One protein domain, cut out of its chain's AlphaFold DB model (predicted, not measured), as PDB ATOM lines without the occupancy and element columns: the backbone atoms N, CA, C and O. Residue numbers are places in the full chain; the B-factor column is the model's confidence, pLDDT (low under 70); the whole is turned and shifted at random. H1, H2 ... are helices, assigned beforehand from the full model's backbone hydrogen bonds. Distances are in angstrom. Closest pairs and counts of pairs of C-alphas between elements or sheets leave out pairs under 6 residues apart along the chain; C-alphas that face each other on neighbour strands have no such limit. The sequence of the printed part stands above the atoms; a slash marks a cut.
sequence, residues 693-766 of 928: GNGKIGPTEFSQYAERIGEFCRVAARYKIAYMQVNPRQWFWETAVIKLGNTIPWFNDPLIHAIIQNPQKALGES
ATOM      1  N   GLY A 693      -3.872 -38.114   2.582       49.12
ATOM      2  CA  GLY A 693      -3.117 -39.338   2.247       49.12
ATOM      3  C   GLY A 693      -3.817 -40.683   2.490       49.12
ATOM      4  O   GLY A 693      -3.168 -41.721   2.516       49.12
ATOM      5  N   ASN A 694      -5.141 -40.679   2.599       44.94
ATOM      6  CA  ASN A 694      -6.060 -41.804   2.674       44.94
ATOM      7  C   ASN A 694      -6.198 -42.600   1.360       44.94
ATOM      8  O   ASN A 694      -7.121 -43.396   1.252       44.94
ATOM      9  N   GLY A 695      -5.342 -42.369   0.358       48.56
ATOM     10  CA  GLY A 695      -5.370 -43.109  -0.903       48.56
ATOM     11  C   GLY A 695      -6.606 -42.862  -1.780       48.56
ATOM     12  O   GLY A 695      -6.971 -43.726  -2.574       48.56
ATOM     13  N   LYS A 696      -7.237 -41.685  -1.666       48.81
ATOM     14  CA  LYS A 696      -8.308 -41.229  -2.572       48.81
ATOM     15  C   LYS A 696      -7.829 -40.672  -3.913       48.81
ATOM     16  O   LYS A 696      -8.671 -40.379  -4.743       48.81
ATOM     17  N   ILE A 697      -6.527 -40.488  -4.135       63.97
ATOM     18  CA  ILE A 697      -6.038 -39.939  -5.407       63.97
ATOM     19  C   ILE A 697      -5.771 -41.105  -6.356       63.97
ATOM     20  O   ILE A 697      -4.714 -41.736  -6.297       63.97
ATOM     21  N   GLY A 698      -6.742 -41.404  -7.217       58.66
ATOM     22  CA  GLY A 698      -6.550 -42.378  -8.286       58.66
ATOM     23  C   GLY A 698      -5.556 -41.879  -9.349       58.66
ATOM     24  O   GLY A 698      -5.342 -40.669  -9.477       58.66
ATOM     25  N   PRO A 699      -4.983 -42.772 -10.181       60.75
ATOM     26  CA  PRO A 699      -4.110 -42.379 -11.294       60.75
ATOM     27  C   PRO A 699      -4.745 -41.337 -12.229       60.75
ATOM     28  O   PRO A 699      -4.066 -40.441 -12.722       60.75
ATOM     29  N   THR A 700      -6.061 -41.421 -12.430       68.44
ATOM     30  CA  THR A 700      -6.842 -40.511 -13.280       68.44
ATOM     31  C   THR A 700      -7.034 -39.120 -12.676       68.44
ATOM     32  O   THR A 700      -7.320 -38.173 -13.399       68.44
ATOM     33  N   GLU A 701      -6.885 -38.976 -11.359       73.19
ATOM     34  CA  GLU A 701      -7.128 -37.726 -10.626       73.19
ATOM     35  C   GLU A 701      -5.827 -37.027 -10.223       73.19
ATOM     36  O   GLU A 701      -5.834 -35.848  -9.864       73.19
ATOM     37  N   PHE A 702      -4.696 -37.735 -10.313       76.62
ATOM     38  CA  PHE A 702      -3.392 -37.244  -9.885       76.62
ATOM     39  C   PHE A 702      -2.973 -35.952 -10.592       76.62
ATOM     40  O   PHE A 702      -2.489 -35.045  -9.923       76.62
ATOM     41  N   SER A 703      -3.201 -35.829 -11.907       82.38
ATOM     42  CA  SER A 703      -2.867 -34.609 -12.668       82.38
ATOM     43  C   SER A 703      -3.553 -33.381 -12.075       82.38
ATOM     44  O   SER A 703      -2.897 -32.409 -11.708       82.38
ATOM     45  N   GLN A 704      -4.874 -33.463 -11.902       85.19
ATOM     46  CA  GLN A 704      -5.684 -32.372 -11.370       85.19
ATOM     47  C   GLN A 704      -5.307 -32.046  -9.919       85.19
ATOM     48  O   GLN A 704      -5.250 -30.883  -9.520       85.19
ATOM     49  N   TYR A 705      -5.033 -33.074  -9.117       85.94
ATOM     50  CA  TYR A 705      -4.540 -32.906  -7.756       85.94
ATOM     51  C   TYR A 705      -3.189 -32.170  -7.725       85.94
ATOM     52  O   TYR A 705      -3.046 -31.181  -7.002       85.94
ATOM     53  N   ALA A 706      -2.227 -32.623  -8.529       86.62
ATOM     54  CA  ALA A 706      -0.902 -32.032  -8.638       86.62
ATOM     55  C   ALA A 706      -1.001 -30.563  -9.078       86.62
ATOM     56  O   ALA A 706      -0.370 -29.690  -8.485       86.62
ATOM     57  N   GLU A 707      -1.854 -30.259 -10.052       90.75
ATOM     58  CA  GLU A 707      -2.123 -28.886 -10.486       90.75
ATOM     59  C   GLU A 707      -2.675 -28.015  -9.352       90.75
ATOM     60  O   GLU A 707      -2.177 -26.910  -9.142       90.75
ATOM     61  N   ARG A 708      -3.631 -28.514  -8.557       92.31
ATOM     62  CA  ARG A 708      -4.211 -27.768  -7.421       92.31
ATOM     63  C   ARG A 708      -3.195 -27.449  -6.335       92.31
ATOM     64  O   ARG A 708      -3.166 -26.324  -5.842       92.31
ATOM     65  N   ILE A 709      -2.372 -28.420  -5.939       91.56
ATOM     66  CA  ILE A 709      -1.330 -28.172  -4.933       91.56
ATOM     67  C   ILE A 709      -0.233 -27.261  -5.483       91.56
ATOM     68  O   ILE A 709       0.217 -26.357  -4.780       91.56
ATOM     69  N   GLY A 710       0.136 -27.436  -6.753       94.81
ATOM     70  CA  GLY A 710       1.015 -26.529  -7.483       94.81
ATOM     71  C   GLY A 710       0.511 -25.095  -7.451       94.81
ATOM     72  O   GLY A 710       1.246 -24.168  -7.107       94.81
ATOM     73  N   GLU A 711      -0.771 -24.918  -7.744       96.31
ATOM     74  CA  GLU A 711      -1.416 -23.620  -7.745       96.31
ATOM     75  C   GLU A 711      -1.521 -23.006  -6.346       96.31
ATOM     76  O   GLU A 711      -1.185 -21.832  -6.183       96.31
ATOM     77  N   PHE A 712      -1.900 -23.783  -5.329       95.75
ATOM     78  CA  PHE A 712      -1.897 -23.328  -3.936       95.75
ATOM     79  C   PHE A 712      -0.514 -22.804  -3.532       95.75
ATOM     80  O   PHE A 712      -0.389 -21.678  -3.043       95.75
ATOM     81  N   CYS A 713       0.537 -23.582  -3.805       96.00
ATOM     82  CA  CYS A 713       1.922 -23.194  -3.548       96.00
ATOM     83  C   CYS A 713       2.312 -21.926  -4.316       96.00
ATOM     84  O   CYS A 713       2.924 -21.025  -3.742       96.00
ATOM     85  N   ARG A 714       1.930 -21.822  -5.595       96.62
ATOM     86  CA  ARG A 714       2.226 -20.666  -6.451       96.62
ATOM     87  C   ARG A 714       1.578 -19.396  -5.912       96.62
ATOM     88  O   ARG A 714       2.264 -18.386  -5.780       96.62
ATOM     89  N   VAL A 715       0.283 -19.433  -5.600       94.75
ATOM     90  CA  VAL A 715      -0.467 -18.284  -5.068       94.75
ATOM     91  C   VAL A 715       0.096 -17.876  -3.708       94.75
ATOM     92  O   VAL A 715       0.401 -16.700  -3.496       94.75
ATOM     93  N   ALA A 716       0.321 -18.839  -2.808       93.25
ATOM     94  CA  ALA A 716       0.900 -18.574  -1.496       93.25
ATOM     95  C   ALA A 716       2.301 -17.950  -1.598       93.25
ATOM     96  O   ALA A 716       2.560 -16.939  -0.948       93.25
ATOM     97  N   ALA A 717       3.185 -18.476  -2.450       93.75
ATOM     98  CA  ALA A 717       4.522 -17.921  -2.659       93.75
ATOM     99  C   ALA A 717       4.473 -16.522  -3.299       93.75
ATOM    100  O   ALA A 717       5.116 -15.592  -2.804       93.75
ATOM    101  N   ARG A 718       3.664 -16.346  -4.354       92.06
ATOM    102  CA  ARG A 718       3.516 -15.080  -5.095       92.06
ATOM    103  C   ARG A 718       3.074 -13.940  -4.185       92.06
ATOM    104  O   ARG A 718       3.676 -12.868  -4.202       92.06
ATOM    105  N   TYR A 719       2.066 -14.195  -3.357       89.19
ATOM    106  CA  TYR A 719       1.507 -13.218  -2.419       89.19
ATOM    107  C   TYR A 719       2.099 -13.310  -1.012       89.19
ATOM    108  O   TYR A 719       1.646 -12.622  -0.094       89.19
ATOM    109  N   LYS A 720       3.145 -14.130  -0.862       89.38
ATOM    110  CA  LYS A 720       3.944 -14.329   0.347       89.38
ATOM    111  C   LYS A 720       3.113 -14.710   1.580       89.38
ATOM    112  O   LYS A 720       3.439 -14.276   2.691       89.38
ATOM    113  N   ILE A 721       2.069 -15.512   1.382       89.19
ATOM    114  CA  ILE A 721       1.121 -16.008   2.386       89.19
ATOM    115  C   ILE A 721       1.774 -17.165   3.144       89.19
ATOM    116  O   ILE A 721       1.845 -18.290   2.661       89.19
ATOM    117  N   ALA A 722       2.318 -16.874   4.324       86.94
ATOM    118  CA  ALA A 722       3.081 -17.845   5.112       86.94
ATOM    119  C   ALA A 722       2.241 -18.516   6.206       86.94
ATOM    120  O   ALA A 722       2.635 -19.551   6.742       86.94
ATOM    121  N   TYR A 723       1.112 -17.910   6.572       84.00
ATOM    122  CA  TYR A 723       0.287 -18.368   7.678       84.00
ATOM    123  C   TYR A 723      -0.455 -19.667   7.351       84.00
ATOM    124  O   TYR A 723      -1.239 -19.712   6.410       84.00
ATOM    125  N   MET A 724      -0.260 -20.683   8.189       82.19
ATOM    126  CA  MET A 724      -1.100 -21.877   8.289       82.19
ATOM    127  C   MET A 724      -1.349 -22.119   9.783       82.19
ATOM    128  O   MET A 724      -0.401 -22.111  10.569       82.19
ATOM    129  N   GLN A 725      -2.609 -22.299  10.199       78.12
ATOM    130  CA  GLN A 725      -2.922 -22.635  11.603       78.12
ATOM    131  C   GLN A 725      -2.445 -24.033  11.986       78.12
ATOM    132  O   GLN A 725      -2.114 -24.282  13.143       78.12
ATOM    133  N   VAL A 726      -2.375 -24.928  11.005       81.31
ATOM    134  CA  VAL A 726      -1.746 -26.241  11.122       81.31
ATOM    135  C   VAL A 726      -0.264 -26.148  10.768       81.31
ATOM    136  O   VAL A 726       0.141 -25.307   9.966       81.31
ATOM    137  N   ASN A 727       0.564 -27.022  11.347       83.06
ATOM    138  CA  ASN A 727       1.984 -27.061  11.010       83.06
ATOM    139  C   ASN A 727       2.155 -27.348   9.504       83.06
ATOM    140  O   ASN A 727       1.680 -28.392   9.055       83.06
ATOM    141  N   PRO A 728       2.856 -26.496   8.728       85.12
ATOM    142  CA  PRO A 728       2.977 -26.692   7.289       85.12
ATOM    143  C   PRO A 728       3.541 -28.054   6.896       85.12
ATOM    144  O   PRO A 728       2.996 -28.718   6.023       85.12
ATOM    145  N   ARG A 729       4.583 -28.526   7.591       78.50
ATOM    146  CA  ARG A 729       5.196 -29.836   7.314       78.50
ATOM    147  C   ARG A 729       4.205 -30.969   7.550       78.50
ATOM    148  O   ARG A 729       4.158 -31.905   6.763       78.50
ATOM    149  N   GLN A 730       3.417 -30.870   8.620       74.81
ATOM    150  CA  GLN A 730       2.379 -31.847   8.923       74.81
ATOM    151  C   GLN A 730       1.277 -31.829   7.862       74.81
ATOM    152  O   GLN A 730       0.900 -32.883   7.371       74.81
ATOM    153  N   TRP A 731       0.794 -30.652   7.464       82.50
ATOM    154  CA  TRP A 731      -0.258 -30.550   6.454       82.50
ATOM    155  C   TRP A 731       0.201 -31.049   5.082       82.50
ATOM    156  O   TRP A 731      -0.511 -31.819   4.458       82.50
ATOM    157  N   PHE A 732       1.402 -30.686   4.621       77.94
ATOM    158  CA  PHE A 732       1.945 -31.201   3.357       77.94
ATOM    159  C   PHE A 732       2.217 -32.708   3.409       77.94
ATOM    160  O   PHE A 732       2.015 -33.402   2.414       77.94
ATOM    161  N   TRP A 733       2.606 -33.240   4.567       67.25
ATOM    162  CA  TRP A 733       2.685 -34.682   4.768       67.25
ATOM    163  C   TRP A 733       1.304 -35.345   4.666       67.25
ATOM    164  O   TRP A 733       1.139 -36.321   3.942       67.25
ATOM    165  N   GLU A 734       0.300 -34.788   5.344       68.12
ATOM    166  CA  GLU A 734      -1.069 -35.310   5.356       68.12
ATOM    167  C   GLU A 734      -1.782 -35.157   4.014       68.12
ATOM    168  O   GLU A 734      -2.617 -35.992   3.703       68.12
ATOM    169  N   THR A 735      -1.486 -34.120   3.235       72.38
ATOM    170  CA  THR A 735      -2.200 -33.762   1.998       72.38
ATOM    171  C   THR A 735      -1.459 -34.215   0.742       72.38
ATOM    172  O   THR A 735      -2.086 -34.460  -0.277       72.38
ATOM    173  N   ALA A 736      -0.131 -34.335   0.798       69.88
ATOM    174  CA  ALA A 736       0.698 -34.613  -0.375       69.88
ATOM    175  C   ALA A 736       1.760 -35.688  -0.178       69.88
ATOM    176  O   ALA A 736       2.461 -36.020  -1.130       69.88
ATOM    177  N   VAL A 737       1.892 -36.236   1.035       64.56
ATOM    178  CA  VAL A 737       2.906 -37.248   1.380       64.56
ATOM    179  C   VAL A 737       4.332 -36.758   1.077       64.56
ATOM    180  O   VAL A 737       5.257 -37.539   0.862       64.56
ATOM    181  N   ILE A 738       4.532 -35.437   1.101       64.69
ATOM    182  CA  ILE A 738       5.842 -34.813   0.943       64.69
ATOM    183  C   ILE A 738       6.370 -34.334   2.288       64.69
ATOM    184  O   ILE A 738       5.626 -33.845   3.141       64.69
ATOM    185  N   LYS A 739       7.683 -34.443   2.473       64.19
ATOM    186  CA  LYS A 739       8.365 -33.971   3.676       64.19
ATOM    187  C   LYS A 739       9.126 -32.693   3.356       64.19
ATOM    188  O   LYS A 739      10.164 -32.740   2.705       64.19
ATOM    189  N   LEU A 740       8.611 -31.568   3.844       72.12
ATOM    190  CA  LEU A 740       9.313 -30.289   3.761       72.12
ATOM    191  C   LEU A 740      10.456 -30.213   4.782       72.12
ATOM    192  O   LEU A 740      10.411 -30.853   5.842       72.12
ATOM    193  N   GLY A 741      11.460 -29.395   4.477       73.06
ATOM    194  CA  GLY A 741      12.526 -29.017   5.396       73.06
ATOM    195  C   GLY A 741      12.066 -28.024   6.471       73.06
ATOM    196  O   GLY A 741      10.877 -27.801   6.705       73.06
ATOM    197  N   ASN A 742      13.033 -27.407   7.153       82.56
ATOM    198  CA  ASN A 742      12.786 -26.427   8.225       82.56
ATOM    199  C   ASN A 742      12.743 -24.978   7.710       82.56
ATOM    200  O   ASN A 742      13.011 -24.044   8.464       82.56
ATOM    201  N   THR A 743      12.441 -24.791   6.428       87.56
ATOM    202  CA  THR A 743      12.479 -23.484   5.771       87.56
ATOM    203  C   THR A 743      11.330 -22.599   6.260       87.56
ATOM    204  O   THR A 743      10.174 -23.024   6.287       87.56
ATOM    205  N   ILE A 744      11.636 -21.360   6.655       87.25
ATOM    206  CA  ILE A 744      10.646 -20.362   7.082       87.25
ATOM    207  C   ILE A 744      10.834 -19.092   6.234       87.25
ATOM    208  O   ILE A 744      11.937 -18.545   6.221       87.25
ATOM    209  N   PRO A 745       9.782 -18.580   5.564       90.25
ATOM    210  CA  PRO A 745       8.454 -19.184   5.413       90.25
ATOM    211  C   PRO A 745       8.494 -20.497   4.607       90.25
ATOM    212  O   PRO A 745       9.397 -20.713   3.804       90.25
ATOM    213  N   TRP A 746       7.501 -21.367   4.821       91.69
ATOM    214  CA  TRP A 746       7.467 -22.731   4.270       91.69
ATOM    215  C   TRP A 746       7.517 -22.783   2.737       91.69
ATOM    216  O   TRP A 746       8.055 -23.731   2.178       91.69
ATOM    217  N   PHE A 747       6.998 -21.761   2.048       92.88
ATOM    218  CA  PHE A 747       6.958 -21.732   0.584       92.88
ATOM    219  C   PHE A 747       8.326 -21.495  -0.075       92.88
ATOM    220  O   PHE A 747       8.432 -21.636  -1.286       92.88
ATOM    221  N   ASN A 748       9.361 -21.159   0.705       93.56
ATOM    222  CA  ASN A 748      10.742 -21.048   0.220       93.56
ATOM    223  C   ASN A 748      11.466 -22.405   0.172       93.56
ATOM    224  O   ASN A 748      12.646 -22.465  -0.174       93.56
ATOM    225  N   ASP A 749      10.814 -23.485   0.605       92.75
ATOM    226  CA  ASP A 749      11.410 -24.812   0.578       92.75
ATOM    227  C   ASP A 749      11.693 -25.254  -0.876       92.75
ATOM    228  O   ASP A 749      10.824 -25.081  -1.739       92.75
ATOM    229  N   PRO A 750      12.867 -25.845  -1.179       90.94
ATOM    230  CA  PRO A 750      13.201 -26.277  -2.537       90.94
ATOM    231  C   PRO A 750      12.164 -27.217  -3.161       90.94
ATOM    232  O   PRO A 750      11.923 -27.145  -4.367       90.94
ATOM    233  N   LEU A 751      11.512 -28.067  -2.357       84.12
ATOM    234  CA  LEU A 751      10.467 -28.958  -2.856       84.12
ATOM    235  C   LEU A 751       9.203 -28.190  -3.250       84.12
ATOM    236  O   LEU A 751       8.558 -28.535  -4.236       84.12
ATOM    237  N   ILE A 752       8.879 -27.106  -2.542       93.81
ATOM    238  CA  ILE A 752       7.775 -26.220  -2.924       93.81
ATOM    239  C   ILE A 752       8.094 -25.496  -4.232       93.81
ATOM    240  O   ILE A 752       7.231 -25.409  -5.101       93.81
ATOM    241  N   HIS A 753       9.334 -25.041  -4.428       95.06
ATOM    242  CA  HIS A 753       9.749 -24.452  -5.706       95.06
ATOM    243  C   HIS A 753       9.626 -25.455  -6.862       95.06
ATOM    244  O   HIS A 753       9.114 -25.100  -7.924       95.06
ATOM    245  N   ALA A 754      10.035 -26.709  -6.647       89.81
ATOM    246  CA  ALA A 754       9.866 -27.775  -7.634       89.81
ATOM    247  C   ALA A 754       8.380 -28.026  -7.948       89.81
ATOM    248  O   ALA A 754       8.014 -28.125  -9.119       89.81
ATOM    249  N   ILE A 755       7.521 -28.052  -6.922       90.75
ATOM    250  CA  ILE A 755       6.064 -28.188  -7.074       90.75
ATOM    251  C   ILE A 755       5.475 -27.027  -7.876       90.75
ATOM    252  O   ILE A 755       4.640 -27.259  -8.738       90.75
ATOM    253  N   ILE A 756       5.915 -25.789  -7.646       96.25
ATOM    254  CA  ILE A 756       5.435 -24.621  -8.402       96.25
ATOM    255  C   ILE A 756       5.832 -24.711  -9.882       96.25
ATOM    256  O   ILE A 756       5.054 -24.313 -10.746       96.25
ATOM    257  N   GLN A 757       7.037 -25.204 -10.180       95.06
ATOM    258  CA  GLN A 757       7.550 -25.295 -11.550       95.06
ATOM    259  C   GLN A 757       6.908 -26.429 -12.351       95.06
ATOM    260  O   GLN A 757       6.515 -26.227 -13.497       95.06
ATOM    261  N   ASN A 758       6.837 -27.625 -11.769       91.44
ATOM    262  CA  ASN A 758       6.207 -28.787 -12.385       91.44
ATOM    263  C   ASN A 758       5.638 -29.691 -11.276       91.44
ATOM    264  O   ASN A 758       6.356 -30.554 -10.755       91.44
ATOM    265  N   PRO A 759       4.357 -29.502 -10.911       88.44
ATOM    266  CA  PRO A 759       3.763 -30.195  -9.778       88.44
ATOM    267  C   PRO A 759       3.745 -31.713  -9.957       88.44
ATOM    268  O   PRO A 759       4.094 -32.440  -9.033       88.44
ATOM    269  N   GLN A 760       3.397 -32.197 -11.153       81.81
ATOM    270  CA  GLN A 760       3.343 -33.633 -11.445       81.81
ATOM    271  C   GLN A 760       4.727 -34.265 -11.311       81.81
ATOM    272  O   GLN A 760       4.871 -35.306 -10.675       81.81
ATOM    273  N   LYS A 761       5.765 -33.597 -11.826       80.19
ATOM    274  CA  LYS A 761       7.148 -34.062 -11.706       80.19
ATOM    275  C   LYS A 761       7.664 -34.067 -10.287       80.19
ATOM    276  O   LYS A 761       8.269 -35.048  -9.863       80.19
ATOM    277  N   ALA A 762       7.421 -32.990  -9.554       76.69
ATOM    278  CA  ALA A 762       7.869 -32.864  -8.175       76.69
ATOM    279  C   ALA A 762       7.181 -33.869  -7.240       76.69
ATOM    280  O   ALA A 762       7.782 -34.300  -6.259       76.69
ATOM    281  N   LEU A 763       5.949 -34.266  -7.564       73.31
ATOM    282  CA  LEU A 763       5.189 -35.292  -6.846       73.31
ATOM    283  C   LEU A 763       5.420 -36.713  -7.398       73.31
ATOM    284  O   LEU A 763       4.869 -37.665  -6.854       73.31
ATOM    285  N   GLY A 764       6.268 -36.851  -8.427       60.09
ATOM    286  CA  GLY A 764       6.547 -38.083  -9.165       60.09
ATOM    287  C   GLY A 764       5.504 -38.338 -10.258       60.09
ATOM    288  O   GLY A 764       4.401 -38.754  -9.935       60.09
ATOM    289  N   GLU A 765       5.862 -38.131 -11.542       48.34
ATOM    290  CA  GLU A 765       4.984 -38.110 -12.755       48.34
ATOM    291  C   GLU A 765       4.132 -39.377 -13.001       48.34
ATOM    292  O   GLU A 765       3.411 -39.492 -13.985       48.34
ATOM    293  N   SER A 766       4.215 -40.354 -12.115       45.12
ATOM    294  CA  SER A 766       3.360 -41.526 -12.013       45.12
ATOM    295  C   SER A 766       3.507 -42.049 -10.586       45.12
ATOM    296  O   SER A 766       4.552 -41.850  -9.958       45.12
TER     297      SER A 766
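What this domain is: This is residues 693 to 766 of the 928 residues of an uncharacterized protein of Lentisphaeria bacterium (UniProt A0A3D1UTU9). Look first for one long helix, H1, which makes the spine of a small helical domain, with the short helices H3 and H4 packed on it and H3 set crosswise. H2 runs back roughly along H1 with a gap between them, loosely placed and touching no helix. The printed part has 74 residues, with four named helices in the order H1, H2, H3, H4 and no named strand; its class is all helix. It is compact, with a radius of gyration of the C-alphas of 11.7 A, and spans 33 by 23 by 17 A.

How they stand to each other: Start from H1, residues 702 to 718. With residues 709 to 714 alone it touches H3, residues 750 to 757; the closest C-alphas are those of Gly 710 and Ile 756, 4.9 A apart. Their lines are only just about perpendicular, at 72 degrees. H1 also touches H4, residues 759 to 762, closest at the C-alphas of Gly 710 and Pro 759, 5.1 A apart. H3 and H4 touch, closest at the C-alphas of Ile 755 and Ala 762, 5.1 A apart. H2, residues 728 to 736, and H1 are near each other, with 5 pairs of C-alphas within 10 A; H2 and H4 are apart. Every O i to N i+4 pair is within hydrogen-bond range in H1, H2 and H3; H4 is too short for such a pair.

Where its parts are: Find C-alpha 702 at (-3.392, -37.244, -9.885); from there H1 runs 23.7 A to C-alpha 718. H2 covers 11.3 A, H3 10.7 A and H4 5.2 A, ending at C-alpha 762, (7.869, -32.864, -8.175).

The domain as a whole: The farthest C-alphas, Thr 700 and Ile 744, are 33.6 A apart. The printed part has no cut. The link from H2 to H3 is long, 13 residues. Confidence is under 70 at residues 693 to 700, 733 to 734, 736 to 739 and 764 to 766.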